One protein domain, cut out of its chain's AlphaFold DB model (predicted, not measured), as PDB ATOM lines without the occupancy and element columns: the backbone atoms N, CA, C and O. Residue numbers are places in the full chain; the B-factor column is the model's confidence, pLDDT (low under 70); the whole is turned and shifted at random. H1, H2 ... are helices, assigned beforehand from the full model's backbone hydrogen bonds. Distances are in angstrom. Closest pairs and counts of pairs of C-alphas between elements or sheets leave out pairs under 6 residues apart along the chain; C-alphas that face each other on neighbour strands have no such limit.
ATOM      1  N   ALA A   6     180.827 183.416 332.938       97.31
ATOM      2  CA  ALA A   6     180.740 182.473 334.054       97.31
ATOM      3  C   ALA A   6     181.927 182.607 335.029       97.31
ATOM      4  O   ALA A   6     181.735 182.623 336.247       97.31
ATOM      5  N   GLY A   7     183.148 182.757 334.505       97.56
ATOM      6  CA  GLY A   7     184.339 183.020 335.317       97.56
ATOM      7  C   GLY A   7     184.265 184.362 336.046       97.56
ATOM      8  O   GLY A   7     184.624 184.446 337.220       97.56
ATOM      9  N   TRP A   8     183.711 185.388 335.398       97.94
ATOM     10  CA  TRP A   8     183.480 186.687 336.017       97.94
ATOM     11  C   TRP A   8     182.489 186.594 337.181       97.94
ATOM     12  O   TRP A   8     182.770 187.104 338.264       97.94
ATOM     13  N   ILE A   9     181.370 185.890 337.003       97.88
ATOM     14  CA  ILE A   9     180.380 185.650 338.064       97.88
ATOM     15  C   ILE A   9     181.036 184.949 339.260       97.88
ATOM     16  O   ILE A   9     180.890 185.398 340.398       97.88
ATOM     17  N   ALA A  10     181.811 183.890 339.008       97.44
ATOM     18  CA  ALA A  10     182.528 183.161 340.053       97.44
ATOM     19  C   ALA A  10     183.566 184.037 340.777       97.44
ATOM     20  O   ALA A  10     183.731 183.930 341.992       97.44
ATOM     21  N   TYR A  11     184.242 184.930 340.052       96.88
ATOM     22  CA  TYR A  11     185.193 185.887 340.611       96.88
ATOM     23  C   TYR A  11     184.513 186.983 341.453       96.88
ATOM     24  O   TYR A  11     185.037 187.386 342.498       96.88
ATOM     25  N   ALA A  12     183.351 187.468 341.012       96.81
ATOM     26  CA  ALA A  12     182.597 188.553 341.634       96.81
ATOM     27  C   ALA A  12     181.886 188.118 342.929       96.81
ATOM     28  O   ALA A  12     181.919 188.843 343.926       96.81
ATOM     29  N   ALA A  13     181.328 186.903 342.953       96.12
ATOM     30  CA  ALA A  13     180.568 186.366 344.082       96.12
ATOM     31  C   ALA A  13     181.281 186.452 345.455       96.12
ATOM     32  O   ALA A  13     180.696 187.008 346.386       96.12
ATOM     33  N   PRO A  14     182.543 185.994 345.634       97.00
ATOM     34  CA  PRO A  14     183.239 186.095 346.923       97.00
ATOM     35  C   PRO A  14     183.577 187.537 347.328       97.00
ATOM     36  O   PRO A  14     183.903 187.789 348.485       97.00
ATOM     37  N   ARG A  15     183.514 188.488 346.389       94.44
ATOM     38  CA  ARG A  15     183.724 189.924 346.629       94.44
ATOM     39  C   ARG A  15     182.414 190.658 346.943       94.44
ATOM     40  O   ARG A  15     182.451 191.854 347.210       94.44
ATOM     41  N   GLY A  16     181.281 189.948 346.943       95.38
ATOM     42  CA  GLY A  16     179.951 190.503 347.202       95.38
ATOM     43  C   GLY A  16     179.321 191.211 346.001       95.38
ATOM     44  O   GLY A  16     178.291 191.862 346.159       95.38
ATOM     45  N   ASP A  17     179.913 191.089 344.812       93.62
ATOM     46  CA  ASP A  17     179.389 191.675 343.582       93.62
ATOM     47  C   ASP A  17     178.488 190.664 342.851       93.62
ATOM     48  O   ASP A  17     178.793 189.473 342.774       93.62
ATOM     49  N   THR A  18     177.380 191.145 342.282       94.81
ATOM     50  CA  THR A  18     176.492 190.339 341.428       94.81
ATOM     51  C   THR A  18     176.674 190.744 339.971       94.81
ATOM     52  O   THR A  18     176.552 191.921 339.636       94.81
ATOM     53  N   VAL A  19     176.939 189.763 339.110       96.06
ATOM     54  CA  VAL A  19     177.065 189.933 337.658       96.06
ATOM     55  C   VAL A  19     175.974 189.095 336.996       96.06
ATOM     56  O   VAL A  19     175.790 187.932 337.351       96.06
ATOM     57  N   ALA A  20     175.228 189.689 336.067       96.50
ATOM     58  CA  ALA A  20     174.218 188.971 335.296       96.50
ATOM     59  C   ALA A  20     174.875 188.183 334.155       96.50
ATOM     60  O   ALA A  20     175.791 188.689 333.505       96.50
ATOM     61  N   ASP A  21     174.392 186.970 333.885       96.88
ATOM     62  CA  ASP A  21     174.783 186.211 332.694       96.88
ATOM     63  C   ASP A  21     173.930 186.653 331.498       96.88
ATOM     64  O   ASP A  21     172.912 186.044 331.164       96.88
ATOM     65  N   ASP A  22     174.283 187.801 330.922       97.12
ATOM     66  CA  ASP A  22     173.536 188.421 329.834       97.12
ATOM     67  C   ASP A  22     174.445 189.047 328.762       97.12
ATOM     68  O   ASP A  22     175.676 189.088 328.855       97.12
ATOM     69  N   ALA A  23     173.810 189.550 327.701       97.31
ATOM     70  CA  ALA A  23     174.504 190.165 326.575       97.31
ATOM     71  C   ALA A  23     175.262 191.451 326.953       97.31
ATOM     72  O   ALA A  23     176.250 191.788 326.293       97.31
ATOM     73  N   ALA A  24     174.827 192.176 327.990       97.06
ATOM     74  CA  ALA A  24     175.498 193.390 328.436       97.06
ATOM     75  C   ALA A  24     176.819 193.040 329.128       97.06
ATOM     76  O   ALA A  24     177.855 193.604 328.768       97.06
ATOM     77  N   SER A  25     176.804 192.049 330.024       97.75
ATOM     78  CA  SER A  25     178.006 191.493 330.646       97.75
ATOM     79  C   SER A  25     178.957 190.891 329.614       97.75
ATOM     80  O   SER A  25     180.154 191.168 329.656       97.75
ATOM     81  N   ALA A  26     178.438 190.136 328.639       97.62
ATOM     82  CA  ALA A  26     179.255 189.579 327.560       97.62
ATOM     83  C   ALA A  26     179.931 190.680 326.724       97.62
ATOM     84  O   ALA A  26     181.128 190.618 326.456       97.62
ATOM     85  N   SER A  27     179.192 191.734 326.366       97.56
ATOM     86  CA  SER A  27     179.739 192.859 325.597       97.56
ATOM     87  C   SER A  27     180.750 193.684 326.402       97.56
ATOM     88  O   SER A  27     181.732 194.170 325.844       97.56
ATOM     89  N   ALA A  28     180.514 193.864 327.706       97.81
ATOM     90  CA  ALA A  28     181.447 194.532 328.611       97.81
ATOM     91  C   ALA A  28     182.752 193.740 328.757       97.81
ATOM     92  O   ALA A  28     183.827 194.338 328.751       97.81
ATOM     93  N   LEU A  29     182.664 192.407 328.818       97.69
ATOM     94  CA  LEU A  29     183.826 191.529 328.878       97.69
ATOM     95  C   LEU A  29     184.706 191.669 327.631       97.69
ATOM     96  O   LEU A  29     185.913 191.810 327.775       97.69
ATOM     97  N   VAL A  30     184.118 191.718 326.432       96.94
ATOM     98  CA  VAL A  30     184.879 191.905 325.180       96.94
ATOM     99  C   VAL A  30     185.645 193.231 325.186       96.94
ATOM    100  O   VAL A  30     186.850 193.247 324.958       96.94
ATOM    101  N   ARG A  31     184.990 194.347 325.534       96.25
ATOM    102  CA  ARG A  31     185.665 195.661 325.597       96.25
ATOM    103  C   ARG A  31     186.764 195.709 326.659       96.25
ATOM    104  O   ARG A  31     187.781 196.374 326.480       96.25
ATOM    105  N   ALA A  32     186.565 195.005 327.768       97.00
ATOM    106  CA  ALA A  32     187.575 194.860 328.803       97.00
ATOM    107  C   ALA A  32     188.774 194.021 328.340       97.00
ATOM    108  O   ALA A  32     189.907 194.381 328.646       97.00
ATOM    109  N   GLN A  33     188.540 192.942 327.588       96.25
ATOM    110  CA  GLN A  33     189.602 192.145 326.968       96.25
ATOM    111  C   GLN A  33     190.432 192.999 326.011       96.25
ATOM    112  O   GLN A  33     191.650 193.026 326.154       96.25
ATOM    113  N   ASP A  34     189.784 193.773 325.135       95.00
ATOM    114  CA  ASP A  34     190.470 194.697 324.226       95.00
ATOM    115  C   ASP A  34     191.364 195.681 324.999       95.00
ATOM    116  O   ASP A  34     192.527 195.888 324.652       95.00
ATOM    117  N   TYR A  35     190.851 196.266 326.088       94.25
ATOM    118  CA  TYR A  35     191.642 197.158 326.935       94.25
ATOM    119  C   TYR A  35     192.877 196.460 327.519       94.25
ATOM    120  O   TYR A  35     193.980 196.996 327.419       94.25
ATOM    121  N   ILE A  36     192.724 195.264 328.095       95.19
ATOM    122  CA  ILE A  36     193.856 194.526 328.669       95.19
ATOM    123  C   ILE A  36     194.866 194.128 327.587       95.19
ATOM    124  O   ILE A  36     196.067 194.321 327.788       95.19
ATOM    125  N   ASP A  37     194.413 193.652 326.427       92.06
ATOM    126  CA  ASP A  37     195.290 193.219 325.337       92.06
ATOM    127  C   ASP A  37     196.108 194.384 324.757       92.06
ATOM    128  O   ASP A  37     197.333 194.293 324.609       92.06
ATOM    129  N   PHE A  38     195.455 195.515 324.473       89.69
ATOM    130  CA  PHE A  38     196.101 196.660 323.828       89.69
ATOM    131  C   PHE A  38     196.825 197.599 324.800       89.69
ATOM    132  O   PHE A  38     197.745 198.316 324.390       89.69
ATOM    133  N   HIS A  39     196.438 197.630 326.075       89.19
ATOM    134  CA  HIS A  39     197.077 198.501 327.059       89.19
ATOM    135  C   HIS A  39     198.139 197.787 327.899       89.19
ATOM    136  O   HIS A  39     199.158 198.396 328.213       89.19
ATOM    137  N   TYR A  40     197.966 196.502 328.215       90.88
ATOM    138  CA  TYR A  40     198.895 195.784 329.092       90.88
ATOM    139  C   TYR A  40     199.599 194.620 328.406       90.88
ATOM    140  O   TYR A  40     200.822 194.525 328.504       90.88
ATOM    141  N   ALA A  41     198.873 193.746 327.705       89.00
ATOM    142  CA  ALA A  41     199.458 192.500 327.217       89.00
ATOM    143  C   ALA A  41     200.579 192.729 326.196       89.00
ATOM    144  O   ALA A  41     201.596 192.037 326.217       89.00
ATOM    145  N   ASN A  42     200.456 193.768 325.371       85.12
ATOM    146  CA  ASN A  42     201.515 194.204 324.459       85.12
ATOM    147  C   ASN A  42     202.777 194.773 325.144       85.12
ATOM    148  O   ASN A  42     203.785 194.981 324.471       85.12
ATOM    149  N   ARG A  43     202.733 195.036 326.457       86.69
ATOM    150  CA  ARG A  43     203.837 195.556 327.284       86.69
ATOM    151  C   ARG A  43     204.391 194.508 328.257       86.69
ATOM    152  O   ARG A  43     205.294 194.819 329.040       86.69
ATOM    153  N   PHE A  44     203.879 193.276 328.231       88.75
ATOM    154  CA  PHE A  44     204.450 192.187 329.020       88.75
ATOM    155  C   PHE A  44     205.851 191.826 328.525       88.75
ATOM    156  O   PHE A  44     206.151 191.872 327.331       88.75
ATOM    157  N   GLY A  45     206.737 191.468 329.454       82.25
ATOM    158  CA  GLY A  45     208.084 191.035 329.091       82.25
ATOM    159  C   GLY A  45     208.052 189.730 328.306       82.25
ATOM    160  O   GLY A  45     207.455 188.762 328.755       82.25
ATOM    161  N   GLY A  46     208.741 189.666 327.163       76.62
ATOM    162  CA  GLY A  46     208.704 188.487 326.283       76.62
ATOM    163  C   GLY A  46     209.183 187.169 326.918       76.62
ATOM    164  O   GLY A  46     208.881 186.102 326.398       76.62
ATOM    165  N   ALA A  47     209.906 187.229 328.044       77.00
ATOM    166  CA  ALA A  47     210.338 186.064 328.825       77.00
ATOM    167  C   ALA A  47     209.477 185.802 330.079       77.00
ATOM    168  O   ALA A  47     209.764 184.885 330.847       77.00
ATOM    169  N   VAL A  48     208.453 186.621 330.324       82.44
ATOM    170  CA  VAL A  48     207.604 186.525 331.508       82.44
ATOM    171  C   VAL A  48     206.470 185.538 331.247       82.44
ATOM    172  O   VAL A  48     205.658 185.724 330.344       82.44
ATOM    173  N   ALA A  49     206.382 184.503 332.082       86.62
ATOM    174  CA  ALA A  49     205.201 183.654 332.142       86.62
ATOM    175  C   ALA A  49     204.090 184.398 332.895       86.62
ATOM    176  O   ALA A  49     204.201 184.652 334.096       86.62
ATOM    177  N   VAL A  50     203.035 184.774 332.174       89.38
ATOM    178  CA  VAL A  50     201.883 185.472 332.750       89.38
ATOM    179  C   VAL A  50     200.930 184.454 333.357       89.38
ATOM    180  O   VAL A  50     200.453 183.551 332.663       89.38
ATOM    181  N   ASP A  51     200.638 184.629 334.643       93.75
ATOM    182  CA  ASP A  51     199.608 183.858 335.329       93.75
ATOM    183  C   ASP A  51     198.242 184.177 334.706       93.75
ATOM    184  O   ASP A  51     197.791 185.329 334.716       93.75
ATOM    185  N   GLN A  52     197.601 183.163 334.125       93.12
ATOM    186  CA  GLN A  52     196.319 183.347 333.449       93.12
ATOM    187  C   GLN A  52     195.193 183.683 334.426       93.12
ATOM    188  O   GLN A  52     194.306 184.442 334.048       93.12
ATOM    189  N   ASP A  53     195.252 183.223 335.678       94.62
ATOM    190  CA  ASP A  53     194.218 183.537 336.667       94.62
ATOM    191  C   ASP A  53     194.275 185.020 337.048       94.62
ATOM    192  O   ASP A  53     193.242 185.675 337.204       94.62
ATOM    193  N   VAL A  54     195.483 185.584 337.149       95.44
ATOM    194  CA  VAL A  54     195.677 187.019 337.405       95.44
ATOM    195  C   VAL A  54     195.264 187.853 336.194       95.44
ATOM    196  O   VAL A  54     194.619 188.893 336.358       95.44
ATOM    197  N   LEU A  55     195.596 187.397 334.983       95.56
ATOM    198  CA  LEU A  55     195.209 188.072 333.748       95.56
ATOM    199  C   LEU A  55     193.686 188.092 333.582       95.56
ATOM    200  O   LEU A  55     193.109 189.165 333.423       95.56
ATOM    201  N   ASP A  56     193.019 186.947 333.710       97.06
ATOM    202  CA  ASP A  56     191.563 186.857 333.609       97.06
ATOM    203  C   ASP A  56     190.881 187.662 334.731       97.06
ATOM    204  O   ASP A  56     189.925 188.397 334.481       97.06
ATOM    205  N   ALA A  57     191.421 187.634 335.954       97.00
ATOM    206  CA  ALA A  57     190.940 188.488 337.038       97.00
ATOM    207  C   ALA A  57     191.053 189.988 336.713       97.00
ATOM    208  O   ALA A  57     190.179 190.764 337.099       97.00
ATOM    209  N   SER A  58     192.107 190.413 336.010       97.44
ATOM    210  CA  SER A  58     192.275 191.815 335.605       97.44
ATOM    211  C   SER A  58     191.233 192.237 334.563       97.44
ATOM    212  O   SER A  58     190.696 193.343 334.640       97.44
ATOM    213  N   VAL A  59     190.864 191.321 333.660       97.94
ATOM    214  CA  VAL A  59     189.772 191.514 332.697       97.94
ATOM    215  C   VAL A  59     188.444 191.688 333.423       97.94
ATOM    216  O   VAL A  59     187.684 192.584 333.077       97.94
ATOM    217  N   TYR A  60     188.162 190.890 334.454       98.06
ATOM    218  CA  TYR A  60     186.924 191.015 335.230       98.06
ATOM    219  C   TYR A  60     186.804 192.368 335.945       98.06
ATOM    220  O   TYR A  60     185.719 192.951 336.007       98.06
ATOM    221  N   GLU A  61     187.917 192.910 336.439       97.56
ATOM    222  CA  GLU A  61     187.951 194.262 337.007       97.56
ATOM    223  C   GLU A  61     187.721 195.343 335.942       97.56
ATOM    224  O   GLU A  61     186.980 196.295 336.187       97.56
ATOM    225  N   ALA A  62     188.292 195.186 334.744       97.25
ATOM    226  CA  ALA A  62     188.031 196.092 333.625       97.25
ATOM    227  C   ALA A  62     186.578 195.997 333.124       97.25
ATOM    228  O   ALA A  62     185.968 197.021 332.799       97.25
ATOM    229  N   ALA A  63     186.002 194.791 333.113       97.50
ATOM    230  CA  ALA A  63     184.630 194.523 332.687       97.50
ATOM    231  C   ALA A  63     183.613 195.172 333.625       97.50
ATOM    232  O   ALA A  63     182.595 195.684 333.164       97.50
ATOM    233  N   LYS A  64     183.915 195.248 334.928       96.56
ATOM    234  CA  LYS A  64     183.095 195.987 335.897       96.56
ATOM    235  C   LYS A  64     182.942 197.460 335.508       96.56
ATOM    236  O   LYS A  64     181.824 197.976 335.531       96.56
ATOM    237  N   SER A  65     184.030 198.118 335.107       96.31
ATOM    238  CA  SER A  65     183.983 199.509 334.637       96.31
ATOM    239  C   SER A  65     183.210 199.652 333.323       96.31
ATOM    240  O   SER A  65     182.406 200.570 333.190       96.31
ATOM    241  N   GLU A  66     183.384 198.722 332.379       96.19
ATOM    242  CA  GLU A  66     182.662 198.724 331.093       96.19
ATOM    243  C   GLU A  66     181.169 198.426 331.212       96.19
ATOM    244  O   GLU A  66     180.373 198.910 330.407       96.19
ATOM    245  N   LEU A  67     180.771 197.621 332.196       96.69
ATOM    246  CA  LEU A  67     179.365 197.348 332.466       96.69
ATOM    247  C   LEU A  67     178.695 198.554 333.128       96.69
ATOM    248  O   LEU A  67     177.574 198.907 332.771       96.69
ATOM    249  N   ALA A  68     179.394 199.217 334.054       95.75
ATOM    250  CA  ALA A  68     178.903 200.435 334.690       95.75
ATOM    251  C   ALA A  68     178.859 201.628 333.721       95.75
ATOM    252  O   ALA A  68     178.007 202.508 333.842       95.75
ATOM    253  N   THR A  69     179.789 201.702 332.768       94.81
ATOM    254  CA  THR A  69     179.862 202.772 331.770       94.81
ATOM    255  C   THR A  69     180.387 202.205 330.450       94.81
ATOM    256  O   THR A  69     181.597 202.124 330.256       94.81
ATOM    257  N   PRO A  70     179.500 201.817 329.519       94.50
ATOM    258  CA  PRO A  70     179.920 201.302 328.220       94.50
ATOM    259  C   PRO A  70     180.807 202.293 327.457       94.50
ATOM    260  O   PRO A  70     180.443 203.458 327.286       94.50
ATOM    261  N   GLY A  71     181.959 201.820 326.980       91.25
ATOM    262  CA  GLY A  71     182.961 202.628 326.285       91.25
ATOM    263  C   GLY A  71     183.880 203.414 327.223       91.25
ATOM    264  O   GLY A  71     184.500 204.387 326.787       91.25
ATOM    265  N   PHE A  72     183.960 203.026 328.500       92.81
ATOM    266  CA  PHE A  72     184.834 203.658 329.488       92.81
ATOM    267  C   PHE A  72     186.301 203.655 329.036       92.81
ATOM    268  O   PHE A  72     186.949 204.700 329.092       92.81
ATOM    269  N   TRP A  73     186.812 202.522 328.542       91.69
ATOM    270  CA  TRP A  73     188.213 202.384 328.125       91.69
ATOM    271  C   TRP A  73     188.485 202.887 326.703       91.69
ATOM    272  O   TRP A  73     189.625 203.189 326.366       91.69
ATOM    273  N   SER A  74     187.449 202.998 325.867       87.38
ATOM    274  CA  SER A  74     187.565 203.358 324.446       87.38
ATOM    275  C   SER A  74     187.186 204.811 324.151       87.38
ATOM    276  O   SER A  74     186.881 205.164 323.009       87.38
ATOM    277  N   LYS A  75     187.119 205.659 325.180       83.88
ATOM    278  CA  LYS A  75     186.707 207.048 325.011       83.88
ATOM    279  C   LYS A  75     187.772 207.824 324.241       83.88
ATOM    280  O   LYS A  75     188.913 207.943 324.679       83.88
ATOM    281  N   THR A  76     187.379 208.393 323.107       82.94
ATOM    282  CA  THR A  76     188.251 209.259 322.315       82.94
ATOM    283  C   THR A  76     188.195 210.694 322.826       82.94
ATOM    284  O   THR A  76     187.181 211.158 323.356       82.94
ATOM    285  N   TYR A  77     189.305 211.402 322.660       74.06
ATOM    286  CA  TYR A  77     189.424 212.823 322.954       74.06
ATOM    287  C   TYR A  77     190.046 213.533 321.752       74.06
ATOM    288  O   TYR A  77     190.845 212.953 321.013       74.06
ATOM    289  N   THR A  78     189.690 214.798 321.549       76.94
ATOM    290  CA  THR A  78     190.484 215.677 320.688       76.94
ATOM    291  C   THR A  78     191.633 216.258 321.517       76.94
ATOM    292  O   THR A  78     191.430 216.546 322.698       76.94
ATOM    293  N   PRO A  79     192.834 216.477 320.951       70.38
ATOM    294  CA  PRO A  79     193.958 217.043 321.709       70.38
ATOM    295  C   PRO A  79     193.628 218.378 322.400       70.38
ATOM    296  O   PRO A  79     194.134 218.677 323.477       70.38
ATOM    297  N   ASP A  80     192.706 219.159 321.829       65.88
ATOM    298  CA  ASP A  80     192.227 220.420 322.404       65.88
ATOM    299  C   ASP A  80     191.520 220.246 323.764       65.88
ATOM    300  O   ASP A  80     191.533 221.156 324.593       65.88
ATOM    301  N   GLN A  81     190.938 219.071 324.028       69.94
ATOM    302  CA  GLN A  81     190.299 218.737 325.305       69.94
ATOM    303  C   GLN A  81     191.309 218.432 326.423       69.94
ATOM    304  O   GLN A  81     190.928 218.431 327.589       69.94
ATOM    305  N   GLN A  82     192.589 218.216 326.097       66.31
ATOM    306  CA  GLN A  82     193.667 217.969 327.067       66.31
ATOM    307  C   GLN A  82     194.409 219.249 327.493       66.31
ATOM    308  O   GLN A  82     195.496 219.179 328.064       66.31
ATOM    309  N   LYS A  83     193.862 220.439 327.215       63.59
ATOM    310  CA  LYS A  83     194.497 221.708 327.596       63.59
ATOM    311  C   LYS A  83     194.755 221.772 329.102       63.59
ATOM    312  O   LYS A  83     193.831 221.768 329.911       63.59
ATOM    313  N   VAL A  84     196.029 221.907 329.463       66.69
ATOM    314  CA  VAL A  84     196.468 222.144 330.839       66.69
ATOM    315  C   VAL A  84     196.558 223.649 331.080       66.69
ATOM    316  O   VAL A  84     197.175 224.382 330.308       66.69
ATOM    317  N   LEU A  85     195.961 224.113 332.177       61.66
ATOM    318  CA  LEU A  85     196.179 225.454 332.710       61.66
ATOM    319  C   LEU A  85     197.621 225.531 333.233       61.66
ATOM    320  O   LEU A  85     197.917 225.048 334.325       61.66
ATOM    321  N   THR A  86     198.533 226.077 332.430       63.34
ATOM    322  CA  THR A  86     199.978 226.059 332.725       63.34
ATOM    323  C   THR A  86     200.386 227.032 333.828       63.34
ATOM    324  O   THR A  86     201.408 226.825 334.477       63.34
ATOM    325  N   GLU A  87     199.585 228.069 334.081       61.53
ATOM    326  CA  GLU A  87     199.804 229.007 335.176       61.53
ATOM    327  C   GLU A  87     198.498 229.696 335.596       61.53
ATOM    328  O   GLU A  87     197.751 230.220 334.771       61.53
ATOM    329  N   VAL A  88     198.274 229.770 336.909       61.44
ATOM    330  CA  VAL A  88     197.476 230.825 337.543       61.44
ATOM    331  C   VAL A  88     198.413 231.489 338.539       61.44
ATOM    332  O   VAL A  88     198.920 230.813 339.437       61.44
ATOM    333  N   LYS A  89     198.710 232.784 338.360       72.44
ATOM    334  CA  LYS A  89     199.690 233.513 339.185       72.44
ATOM    335  C   LYS A  89     199.484 233.212 340.678       72.44
ATOM    336  O   LYS A  89     198.469 233.598 341.247       72.44
ATOM    337  N   GLY A  90     200.463 232.545 341.295       72.94
ATOM    338  CA  GLY A  90     200.494 232.241 342.731       72.94
ATOM    339  C   GLY A  90     200.569 230.753 343.096       72.94
ATOM    340  O   GLY A  90     201.098 230.442 344.159       72.94
ATOM    341  N   ILE A  91     200.129 229.830 342.230       64.94
ATOM    342  CA  ILE A  91     200.203 228.378 342.488       64.94
ATOM    343  C   ILE A  91     200.797 227.676 341.263       64.94
ATOM    344  O   ILE A  91     200.269 227.786 340.159       64.94
ATOM    345  N   LYS A  92     201.904 226.951 341.460       63.78
ATOM    346  CA  LYS A  92     202.576 226.159 340.420       63.78
ATOM    347  C   LYS A  92     202.530 224.682 340.803       63.78
ATOM    348  O   LYS A  92     202.906 224.335 341.919       63.78
ATOM    349  N   TRP A  93     202.104 223.831 339.875       60.69
ATOM    350  CA  TRP A  93     202.111 222.376 340.025       60.69
ATOM    351  C   TRP A  93     203.043 221.762 338.987       60.69
ATOM    352  O   TRP A  93     203.039 222.173 337.830       60.69
ATOM    353  N   THR A  94     203.810 220.756 339.394       64.56
ATOM    354  CA  THR A  94     204.568 219.910 338.468       64.56
ATOM    355  C   THR A  94     203.770 218.637 338.241       64.56
ATOM    356  O   THR A  94     203.494 217.909 339.198       64.56
ATOM    357  N   VAL A  95     203.395 218.358 336.991       66.25
ATOM    358  CA  VAL A  95     202.786 217.068 336.651       66.25
ATOM    359  C   VAL A  95     203.832 215.970 336.847       66.25
ATOM    360  O   VAL A  95     204.975 216.116 336.418       66.25
ATOM    361  N   ARG A  96     203.468 214.880 337.531       61.72
ATOM    362  CA  ARG A  96     204.299 213.671 337.576       61.72
ATOM    363  C   ARG A  96     203.932 212.784 336.387       61.72
ATOM    364  O   ARG A  96     202.758 212.469 336.226       61.72
ATOM    365  N   GLY A  97     204.930 212.362 335.613       63.88
ATOM    366  CA  GLY A  97     204.742 211.587 334.380       63.88
ATOM    367  C   GLY A  97     204.725 212.458 333.120       63.88
ATOM    368  O   GLY A  97     204.976 213.661 333.191       63.88
ATOM    369  N   ASP A  98     204.452 211.844 331.970       65.06
ATOM    370  CA  ASP A  98     204.345 212.539 330.684       65.06
ATOM    371  C   ASP A  98     202.877 212.856 330.370       65.06
ATOM    372  O   ASP A  98     202.125 212.013 329.886       65.06
ATOM    373  N   ALA A  99     202.471 214.095 330.653       64.88
ATOM    374  CA  ALA A  99     201.124 214.593 330.367       64.88
ATOM    375  C   ALA A  99     200.843 214.794 328.866       64.88
ATOM    376  O   ALA A  99     199.712 215.102 328.500       64.88
ATOM    377  N   SER A 100     201.870 214.684 328.017       65.94
ATOM    378  CA  SER A 100     201.794 214.924 326.574       65.94
ATOM    379  C   SER A 100     201.816 213.645 325.733       65.94
ATOM    380  O   SER A 100     201.634 213.712 324.517       65.94
ATOM    381  N   GLY A 101     202.007 212.483 326.363       68.00
ATOM    382  CA  GLY A 101     202.008 211.190 325.687       68.00
ATOM    383  C   GLY A 101     200.630 210.796 325.142       68.00
ATOM    384  O   GLY A 101     199.590 211.187 325.669       68.00
ATOM    385  N   THR A 102     200.610 209.951 324.108       67.44
ATOM    386  CA  THR A 102     199.371 209.435 323.488       67.44
ATOM    387  C   THR A 102     198.480 208.663 324.464       67.44
ATOM    388  O   THR A 102     197.259 208.655 324.314       67.44
ATOM    389  N   ASP A 103     199.085 208.071 325.497       73.31
ATOM    390  CA  ASP A 103     198.395 207.336 326.559       73.31
ATOM    391  C   ASP A 103     197.986 208.230 327.750       73.31
ATOM    392  O   ASP A 103     197.349 207.748 328.681       73.31
ATOM    393  N   ALA A 104     198.314 209.531 327.750       72.31
ATOM    394  CA  ALA A 104     198.131 210.409 328.915       72.31
ATOM    395  C   ALA A 104     196.660 210.622 329.321       72.31
ATOM    396  O   ALA A 104     196.380 210.987 330.462       72.31
ATOM    397  N   ALA A 105     195.718 210.400 328.401       77.12
ATOM    398  CA  ALA A 105     194.282 210.424 328.694       77.12
ATOM    399  C   ALA A 105     193.632 209.036 328.717       77.12
ATOM    400  O   ALA A 105     192.417 208.951 328.912       77.12
ATOM    401  N   THR A 106     194.404 207.959 328.556       82.81
ATOM    402  CA  THR A 106     193.880 206.608 328.756       82.81
ATOM    403  C   THR A 106     193.536 206.434 330.237       82.81
ATOM    404  O   THR A 106     194.384 206.700 331.093       82.81
ATOM    405  N   PRO A 107     192.308 206.016 330.587       86.00
ATOM    406  CA  PRO A 107     191.960 205.756 331.977       86.00
ATOM    407  C   PRO A 107     192.829 204.640 332.570       86.00
ATOM    408  O   PRO A 107     193.137 203.655 331.899       86.00
ATOM    409  N   VAL A 108     193.182 204.773 333.852       87.69
ATOM    410  CA  VAL A 108     194.009 203.799 334.582       87.69
ATOM    411  C   VAL A 108     193.286 203.346 335.847       87.69
ATOM    412  O   VAL A 108     192.762 204.165 336.605       87.69
ATOM    413  N   SER A 109     193.285 202.035 336.104       92.69
ATOM    414  CA  SER A 109     192.798 201.447 337.357       92.69
ATOM    415  C   SER A 109     193.968 201.008 338.228       92.69
ATOM    416  O   SER A 109     194.712 200.100 337.871       92.69
ATOM    417  N   THR A 110     194.099 201.591 339.422       92.38
ATOM    418  CA  THR A 110     195.179 201.261 340.373       92.38
ATOM    419  C   THR A 110     195.197 199.787 340.784       92.38
ATOM    420  O   THR A 110     196.256 199.240 341.105       92.38
ATOM    421  N   LYS A 111     194.035 199.126 340.770       94.12
ATOM    422  CA  LYS A 111     193.910 197.698 341.065       94.12
ATOM    423  C   LYS A 111     194.443 196.841 339.921       94.12
ATOM    424  O   LYS A 111     195.258 195.963 340.180       94.12
ATOM    425  N   ILE A 112     194.036 197.135 338.684       95.38
ATOM    426  CA  ILE A 112     194.525 196.437 337.483       95.38
ATOM    427  C   ILE A 112     196.039 196.627 337.351       95.38
ATOM    428  O   ILE A 112     196.761 195.646 337.198       95.38
ATOM    429  N   GLU A 113     196.523 197.856 337.549       92.62
ATOM    430  CA  GLU A 113     197.955 198.162 337.633       92.62
ATOM    431  C   GLU A 113     198.658 197.262 338.647       92.62
ATOM    432  O   GLU A 113     199.632 196.594 338.329       92.62
ATOM    433  N   SER A 114     198.143 197.182 339.874       92.81
ATOM    434  CA  SER A 114     198.767 196.373 340.926       92.81
ATOM    435  C   SER A 114     198.787 194.877 340.599       92.81
ATOM    436  O   SER A 114     199.740 194.197 340.977       92.81
ATOM    437  N   MET A 115     197.764 194.376 339.902       94.56
ATOM    438  CA  MET A 115     197.670 192.978 339.473       94.56
ATOM    439  C   MET A 115     198.669 192.651 338.366       94.56
ATOM    440  O   MET A 115     199.309 191.605 338.418       94.56
ATOM    441  N   LEU A 116     198.819 193.542 337.382       93.88
ATOM    442  CA  LEU A 116     199.618 193.274 336.185       93.88
ATOM    443  C   LEU A 116     201.056 193.787 336.277       93.88
ATOM    444  O   LEU A 116     201.916 193.312 335.535       93.88
ATOM    445  N   ARG A 117     201.357 194.684 337.224       90.75
ATOM    446  CA  ARG A 117     202.697 195.243 337.461       90.75
ATOM    447  C   ARG A 117     203.823 194.205 337.497       90.75
ATOM    448  O   ARG A 117     204.873 194.511 336.940       90.75
ATOM    449  N   PRO A 118     203.672 193.013 338.108       90.12
ATOM    450  CA  PRO A 118     204.729 192.000 338.095       90.12
ATOM    451  C   PRO A 118     205.119 191.508 336.693       90.12
ATOM    452  O   PRO A 118     206.226 191.004 336.527       90.12
ATOM    453  N   TYR A 119     204.230 191.642 335.702       90.06
ATOM    454  CA  TYR A 119     204.449 191.156 334.338       90.06
ATOM    455  C   TYR A 119     204.909 192.238 333.359       90.06
ATOM    456  O   TYR A 119     205.406 191.923 332.274       90.06
ATOM    457  N   LEU A 120     204.742 193.507 333.732       87.25
ATOM    458  CA  LEU A 120     205.170 194.632 332.916       87.25
ATOM    459  C   LEU A 120     206.692 194.718 332.913       87.25
ATOM    460  O   LEU A 120     207.340 194.606 333.956       87.25
TER     461      LEU A 120
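AT A GLANCE: This is residues 6 to 120 of the 129 residues of an uncharacterized protein of Leisingera sp. ANG-Vp (UniProt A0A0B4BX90). H3 is the middle of a helical body, with H1, H2 and H5 packed on it; a long looping arm, holding short H4, makes the length, and its residues 87 to 92 stick out. The printed part has 115 residues with five named helices, H1 to H5 in order, all helix. It is loose, radius of gyration of the C-alphas 17.0 A, spanning 54 by 35 by 25 A.

HOW THE PARTS SIT: H1, residues 6 to 15, touches residues 57 to 60 alone of H3, residues 52 to 68, about perpendicular at 82 degrees; the closest C-alphas, of Trp 8 and Tyr 60, are 5.6 A apart. H2, residues 23 to 39, touches H3 at a steep tilt of 59 degrees, opposite ways; the closest C-alphas, of Ala 32 and Ala 63, are 4.9 A apart. H4, residues 79 to 82, touches no helix. H5, residues 110 to 119, touches H3 at a shallow tilt of 25 degrees, opposite ways; the closest C-alphas, of Ser 58 and Ile 112, are 5.5 A apart. Every O i to N i+4 pair is within hydrogen-bond range in H2, but 4 of 6 in H1, 12 of 13 in H3 and 4 of 6 in H5; H4 is too short for one.

IN THESE COORDINATES: H1 begins at C-alpha 6 (180.740, 182.473, 334.054); H2 measures 24.1 A, H3 24.4 A; H5 ends at C-alpha 119 (204.449, 191.156, 334.338).

THE WHOLE: The printed part has no cut. The links H2 to H3 and H4 to H5 are long. Residues 80 to 88 and 91 to 102 have pLDDT under 70.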